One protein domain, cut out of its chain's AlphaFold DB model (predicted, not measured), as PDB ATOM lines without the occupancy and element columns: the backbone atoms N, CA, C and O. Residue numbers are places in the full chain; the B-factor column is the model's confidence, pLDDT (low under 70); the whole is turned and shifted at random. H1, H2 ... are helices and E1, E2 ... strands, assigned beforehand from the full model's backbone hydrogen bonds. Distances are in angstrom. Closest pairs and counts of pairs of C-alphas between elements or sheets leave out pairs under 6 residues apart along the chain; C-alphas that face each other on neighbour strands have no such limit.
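AT A GLANCE: This is residues 16 to 68 of the 295 residues of an uncharacterized protein of Chara braunii (UniProt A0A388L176). A narrow two-stranded hairpin, E1 and E2, makes an arm whose tip, residues 47 to 52, sticks out away from two helices, H1 and H2, that pack on each other at a steep tilt. The printed part has 53 residues, with two named helices and two named strands in the order H1, E1, E2, H2 along the chain; the class is mixed, helices and strands, and the sheet, in the order E1 - E2, is antiparallel. The whole is only just loose, close to compact, with a radius of gyration of the C-alphas of 12.4 A, and elongated, spanning 36 by 22 by 21 A.

HOW THE PARTS SIT: Look first at the hairpin of E1, residues 43 to 47, and E2, residues 52 to 56: N 44 and O 55 are 2.8 A apart, within hydrogen-bond range. H2, residues 58 to 68, touches residues 18 to 25 alone of H1, residues 16 to 31, the closest C-alphas being those of Ala 18 and Leu 63, 7.5 A apart. They run the same way at a steep tilt of 47 degrees. In both helices every O i to N i+4 pair is within hydrogen-bond range. H1 and E2 are apart.

IN THESE COORDINATES: Find C-alpha 16 at (29.118, 34.429, 21.688); from there H1 runs 22.0 A. E1 measures 13.4 A and E2 12.9 A. H2, 15.2 A, ends at C-alpha 68, (40.056, 48.118, 29.775).

THE WHOLE: The C-alphas farthest apart, of Glu 16 and Asp 49, are 38.9 A apart. The link H1 to E1 is long; the printed part has no cut, and no printed residue is under 70 in pLDDT.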
ATOM      1  N   GLU A  16      30.283  34.377  20.786       90.69
ATOM      2  CA  GLU A  16      29.118  34.429  21.688       90.69
ATOM      3  C   GLU A  16      29.526  34.317  23.165       90.69
ATOM      4  O   GLU A  16      28.956  34.969  24.045       90.69
ATOM      5  N   GLU A  17      30.536  33.494  23.445       91.38
ATOM      6  CA  GLU A  17      31.098  33.335  24.780       91.38
ATOM      7  C   GLU A  17      31.848  34.599  25.207       91.38
ATOM      8  O   GLU A  17      31.629  35.083  26.318       91.38
ATOM      9  N   ALA A  18      32.650  35.179  24.310       92.12
ATOM     10  CA  ALA A  18      33.353  36.436  24.534       92.12
ATOM     11  C   ALA A  18      32.388  37.582  24.847       92.12
ATOM     12  O   ALA A  18      32.602  38.318  25.810       92.12
ATOM     13  N   GLU A  19      31.290  37.707  24.099       92.69
ATOM     14  CA  GLU A  19      30.268  38.726  24.352       92.69
ATOM     15  C   GLU A  19      29.607  38.533  25.722       92.69
ATOM     16  O   GLU A  19      29.449  39.479  26.498       92.69
ATOM     17  N   ARG A  20      29.295  37.285  26.089       93.31
ATOM     18  CA  ARG A  20      28.765  36.977  27.420       93.31
ATOM     19  C   ARG A  20      29.745  37.371  28.525       93.31
ATOM     20  O   ARG A  20      29.320  37.941  29.530       93.31
ATOM     21  N   VAL A  21      31.040  37.086  28.362       93.38
ATOM     22  CA  VAL A  21      32.070  37.491  29.331       93.38
ATOM     23  C   VAL A  21      32.200  39.017  29.377       93.38
ATOM     24  O   VAL A  21      32.262  39.565  30.475       93.38
ATOM     25  N   ARG A  22      32.121  39.732  28.246       92.88
ATOM     26  CA  ARG A  22      32.109  41.210  28.224       92.88
ATOM     27  C   ARG A  22      30.952  41.784  29.042       92.88
ATOM     28  O   ARG A  22      31.182  42.665  29.865       92.88
ATOM     29  N   VAL A  23      29.738  41.248  28.904       92.44
ATOM     30  CA  VAL A  23      28.577  41.662  29.722       92.44
ATOM     31  C   VAL A  23      28.818  41.412  31.216       92.44
ATOM     32  O   VAL A  23      28.410  42.201  32.072       92.44
ATOM     33  N   LEU A  24      29.487  40.312  31.566       93.62
ATOM     34  CA  LEU A  24      29.867  40.019  32.950       93.62
ATOM     35  C   LEU A  24      30.945  40.980  33.474       93.62
ATOM     36  O   LEU A  24      30.870  41.413  34.624       93.62
ATOM     37  N   MET A  25      31.906  41.363  32.633       92.75
ATOM     38  CA  MET A  25      32.916  42.365  32.966       92.75
ATOM     39  C   MET A  25      32.304  43.745  33.167       92.75
ATOM     40  O   MET A  25      32.706  44.443  34.096       92.75
ATOM     41  N   GLU A  26      31.304  44.123  32.366       92.19
ATOM     42  CA  GLU A  26      30.539  45.344  32.606       92.19
ATOM     43  C   GLU A  26      29.948  45.312  34.014       92.19
ATOM     44  O   GLU A  26      30.247  46.191  34.807       92.19
ATOM     45  N   LYS A  27      29.232  44.256  34.412       91.88
ATOM     46  CA  LYS A  27      28.703  44.156  35.788       91.88
ATOM     47  C   LYS A  27      29.785  44.312  36.867       91.88
ATOM     48  O   LYS A  27      29.535  44.970  37.880       91.88
ATOM     49  N   CYS A  28      30.975  43.757  36.642       93.38
ATOM     50  CA  CYS A  28      32.113  43.881  37.553       93.38
ATOM     51  C   CYS A  28      32.602  45.332  37.663       93.38
ATOM     52  O   CYS A  28      32.526  45.935  38.733       93.38
ATOM     53  N   TYR A  29      33.048  45.921  36.555       92.94
ATOM     54  CA  TYR A  29      33.681  47.239  36.561       92.94
ATOM     55  C   TYR A  29      32.681  48.385  36.730       92.94
ATOM     56  O   TYR A  29      32.960  49.360  37.426       92.94
ATOM     57  N   ASP A  30      31.494  48.279  36.141       91.56
ATOM     58  CA  ASP A  30      30.489  49.333  36.190       91.56
ATOM     59  C   ASP A  30      29.698  49.301  37.503       91.56
ATOM     60  O   ASP A  30      29.501  50.337  38.158       91.56
ATOM     61  N   ASP A  31      29.228  48.118  37.896       90.31
ATOM     62  CA  ASP A  31      28.267  47.958  38.987       90.31
ATOM     63  C   ASP A  31      28.886  47.370  40.266       90.31
ATOM     64  O   ASP A  31      28.241  47.409  41.313       90.31
ATOM     65  N   GLY A  32      30.149  46.928  40.232       90.94
ATOM     66  CA  GLY A  32      30.838  46.347  41.391       90.94
ATOM     67  C   GLY A  32      30.356  44.937  41.735       90.94
ATOM     68  O   GLY A  32      30.490  44.503  42.878       90.94
ATOM     69  N   ILE A  33      29.740  44.244  40.773       92.69
ATOM     70  CA  ILE A  33      29.178  42.907  40.956       92.69
ATOM     71  C   ILE A  33      30.163  41.888  40.395       92.69
ATOM     72  O   ILE A  33      30.328  41.792  39.182       92.69
ATOM     73  N   PHE A  34      30.771  41.097  41.276       91.50
ATOM     74  CA  PHE A  34      31.672  40.006  40.907       91.50
ATOM     75  C   PHE A  34      30.857  38.756  40.537       91.50
ATOM     76  O   PHE A  34      30.178  38.204  41.404       91.50
ATOM     77  N   PRO A  35      30.862  38.308  39.269       87.38
ATOM     78  CA  PRO A  35      30.062  37.161  38.848       87.38
ATOM     79  C   PRO A  35      30.620  35.842  39.401       87.38
ATOM     80  O   PRO A  35      31.782  35.525  39.175       87.38
ATOM     81  N   GLU A  36      29.782  35.043  40.067       82.62
ATOM     82  CA  GLU A  36      30.195  33.749  40.645       82.62
ATOM     83  C   GLU A  36      30.310  32.625  39.603       82.62
ATOM     84  O   GLU A  36      31.127  31.720  39.746       82.62
ATOM     85  N   ASN A  37      29.502  32.673  38.538       85.06
ATOM     86  CA  ASN A  37      29.521  31.681  37.467       85.06
ATOM     87  C   ASN A  37      29.762  32.362  36.119       85.06
ATOM     88  O   ASN A  37      28.849  32.912  35.497       85.06
ATOM     89  N   ILE A  38      31.012  32.300  35.665       85.00
ATOM     90  CA  ILE A  38      31.442  32.844  34.376       85.00
ATOM     91  C   ILE A  38      31.218  31.816  33.260       85.00
ATOM     92  O   ILE A  38      31.453  32.125  32.104       85.00
ATOM     93  N   GLY A  39      30.679  30.624  33.539       82.62
ATOM     94  CA  GLY A  39      30.312  29.622  32.530       82.62
ATOM     95  C   GLY A  39      31.492  28.996  31.778       82.62
ATOM     96  O   GLY A  39      31.259  28.243  30.840       82.62
ATOM     97  N   ARG A  40      32.727  29.316  32.178       87.62
ATOM     98  CA  ARG A  40      33.987  28.732  31.709       87.62
ATOM     99  C   ARG A  40      35.051  28.886  32.791       87.62
ATOM    100  O   ARG A  40      34.910  29.732  33.678       87.62
ATOM    101  N   GLU A  41      36.107  28.092  32.702       88.50
ATOM    102  CA  GLU A  41      37.309  28.295  33.507       88.50
ATOM    103  C   GLU A  41      38.027  29.569  33.033       88.50
ATOM    104  O   GLU A  41      38.166  29.792  31.831       88.50
ATOM    105  N   ILE A  42      38.418  30.440  33.968       90.62
ATOM    106  CA  ILE A  42      39.038  31.741  33.647       90.62
ATOM    107  C   ILE A  42      40.549  31.771  33.885       90.62
ATOM    108  O   ILE A  42      41.194  32.792  33.659       90.62
ATOM    109  N   GLY A  43      41.096  30.680  34.408       92.19
ATOM    110  CA  GLY A  43      42.473  30.592  34.853       92.19
ATOM    111  C   GLY A  43      42.665  29.475  35.867       92.19
ATOM    112  O   GLY A  43      41.704  28.841  36.305       92.19
ATOM    113  N   ARG A  44      43.917  29.266  36.262       94.50
ATOM    114  CA  ARG A  44      44.335  28.235  37.215       94.50
ATOM    115  C   ARG A  44      45.036  28.853  38.417       94.50
ATOM    116  O   ARG A  44      45.749  29.845  38.286       94.50
ATOM    117  N   ALA A  45      44.865  28.239  39.583       95.50
ATOM    118  CA  ALA A  45      45.579  28.622  40.794       95.50
ATOM    119  C   ALA A  45      46.825  27.746  40.997       95.50
ATOM    120  O   ALA A  45      46.754  26.523  40.898       95.50
ATOM    121  N   GLU A  46      47.940  28.375  41.344       96.69
ATOM    122  CA  GLU A  46      49.187  27.745  41.773       96.69
ATOM    123  C   GLU A  46      49.518  28.273  43.180       96.69
ATOM    124  O   GLU A  46      49.615  29.482  43.392       96.69
ATOM    125  N   LEU A  47      49.632  27.385  44.173       95.81
ATOM    126  CA  LEU A  47      50.013  27.776  45.534       95.81
ATOM    127  C   LEU A  47      51.518  27.613  45.731       95.81
ATOM    128  O   LEU A  47      52.058  26.524  45.540       95.81
ATOM    129  N   HIS A  48      52.160  28.690  46.168       94.06
ATOM    130  CA  HIS A  48      53.529  28.699  46.666       94.06
ATOM    131  C   HIS A  48      53.526  28.891  48.187       94.06
ATOM    132  O   HIS A  48      52.513  29.289  48.763       94.06
ATOM    133  N   ASP A  49      54.668  28.634  48.832       94.25
ATOM    134  CA  ASP A  49      54.794  28.686  50.295       94.25
ATOM    135  C   ASP A  49      54.404  30.060  50.881       94.25
ATOM    136  O   ASP A  49      53.759  30.121  51.928       94.25
ATOM    137  N   ASP A  50      54.722  31.152  50.171       95.69
ATOM    138  CA  ASP A  50      54.508  32.530  50.643       95.69
ATOM    139  C   ASP A  50      53.363  33.279  49.933       95.69
ATOM    140  O   ASP A  50      52.954  34.355  50.379       95.69
ATOM    141  N   TYR A  51      52.851  32.767  48.806       94.00
ATOM    142  CA  TYR A  51      51.825  33.454  48.014       94.00
ATOM    143  C   TYR A  51      51.000  32.503  47.140       94.00
ATOM    144  O   TYR A  51      51.467  31.464  46.681       94.00
ATOM    145  N   GLY A  52      49.755  32.894  46.862       95.25
ATOM    146  CA  GLY A  52      48.927  32.268  45.833       95.25
ATOM    147  C   GLY A  52      49.081  33.005  44.506       95.25
ATOM    148  O   GLY A  52      48.963  34.229  44.461       95.25
ATOM    149  N   LEU A  53      49.332  32.267  43.433       94.62
ATOM    150  CA  LEU A  53      49.372  32.771  42.068       94.62
ATOM    151  C   LEU A  53      48.102  32.327  41.339       94.62
ATOM    152  O   LEU A  53      47.753  31.152  41.356       94.62
ATOM    153  N   PHE A  54      47.407  33.257  40.691       95.00
ATOM    154  CA  PHE A  54      46.304  32.932  39.791       95.00
ATOM    155  C   PHE A  54      46.706  33.323  38.375       95.00
ATOM    156  O   PHE A  54      46.950  34.497  38.100       95.00
ATOM    157  N   ILE A  55      46.822  32.333  37.498       94.75
ATOM    158  CA  ILE A  55      47.234  32.508  36.109       94.75
ATOM    159  C   ILE A  55      45.972  32.519  35.265       94.75
ATOM    160  O   ILE A  55      45.277  31.506  35.190       94.75
ATOM    161  N   LEU A  56      45.678  33.666  34.662       94.50
ATOM    162  CA  LEU A  56      44.533  33.825  33.774       94.50
ATOM    163  C   LEU A  56      44.701  32.984  32.504       94.50
ATOM    164  O   LEU A  56      45.813  32.725  32.053       94.50
ATOM    165  N   ASP A  57      43.571  32.547  31.959       93.94
ATOM    166  CA  ASP A  57      43.487  32.035  30.593       93.94
ATOM    167  C   ASP A  57      43.787  33.168  29.599       93.94
ATOM    168  O   ASP A  57      43.281  34.277  29.776       93.94
ATOM    169  N   ASP A  58      44.576  32.890  28.558       93.56
ATOM    170  CA  ASP A  58      45.059  33.919  27.625       93.56
ATOM    171  C   ASP A  58      43.896  34.672  26.953       93.56
ATOM    172  O   ASP A  58      43.904  35.901  26.896       93.56
ATOM    173  N   ASP A  59      42.837  33.962  26.533       92.94
ATOM    174  CA  ASP A  59      41.663  34.592  25.914       92.94
ATOM    175  C   ASP A  59      40.907  35.501  26.905       92.94
ATOM    176  O   ASP A  59      40.318  36.507  26.506       92.94
ATOM    177  N   ILE A  60      40.905  35.169  28.205       93.94
ATOM    178  CA  ILE A  60      40.320  36.028  29.249       93.94
ATOM    179  C   ILE A  60      41.178  37.260  29.469       93.94
ATOM    180  O   ILE A  60      40.629  38.359  29.559       93.94
ATOM    181  N   ASP A  61      42.495  37.090  29.583       94.69
ATOM    182  CA  ASP A  61      43.409  38.204  29.817       94.69
ATOM    183  C   ASP A  61      43.347  39.205  28.652       94.69
ATOM    184  O   ASP A  61      43.131  40.400  28.868       94.69
ATOM    185  N   ASP A  62      43.370  38.716  27.409       95.06
ATOM    186  CA  ASP A  62      43.206  39.539  26.207       95.06
ATOM    187  C   ASP A  62      41.857  40.276  26.184       95.06
ATOM    188  O   ASP A  62      41.794  41.465  25.843       95.06
ATOM    189  N   LEU A  63      40.768  39.611  26.588       95.06
ATOM    190  CA  LEU A  63      39.445  40.229  26.680       95.06
ATOM    191  C   LEU A  63      39.409  41.328  27.755       95.06
ATOM    192  O   LEU A  63      38.864  42.409  27.511       95.06
ATOM    193  N   ILE A  64      40.013  41.077  28.923       94.94
ATOM    194  CA  ILE A  64      40.144  42.042  30.020       94.94
ATOM    195  C   ILE A  64      40.936  43.262  29.564       94.94
ATOM    196  O   ILE A  64      40.453  44.390  29.691       94.94
ATOM    197  N   ILE A  65      42.116  43.044  28.990       96.19
ATOM    198  CA  ILE A  65      42.994  44.103  28.493       96.19
ATOM    199  C   ILE A  65      42.290  44.914  27.403       96.19
ATOM    200  O   ILE A  65      42.321  46.145  27.445       96.19
ATOM    201  N   GLY A  66      41.638  44.254  26.442       96.38
ATOM    202  CA  GLY A  66      40.899  44.915  25.367       96.38
ATOM    203  C   GLY A  66      39.781  45.810  25.899       96.38
ATOM    204  O   GLY A  66      39.725  46.996  25.576       96.38
ATOM    205  N   TRP A  67      38.943  45.277  26.790       95.75
ATOM    206  CA  TRP A  67      37.852  46.036  27.406       95.75
ATOM    207  C   TRP A  67      38.369  47.231  28.216       95.75
ATOM    208  O   TRP A  67      37.830  48.337  28.108       95.75
ATOM    209  N   LEU A  68      39.440  47.041  28.999       96.56
ATOM    210  CA  LEU A  68      40.056  48.118  29.775       96.56
ATOM    211  C   LEU A  68      40.627  49.204  28.863       96.56
ATOM    212  O   LEU A  68      40.383  50.377  29.125       96.56
TER     213      LEU A  68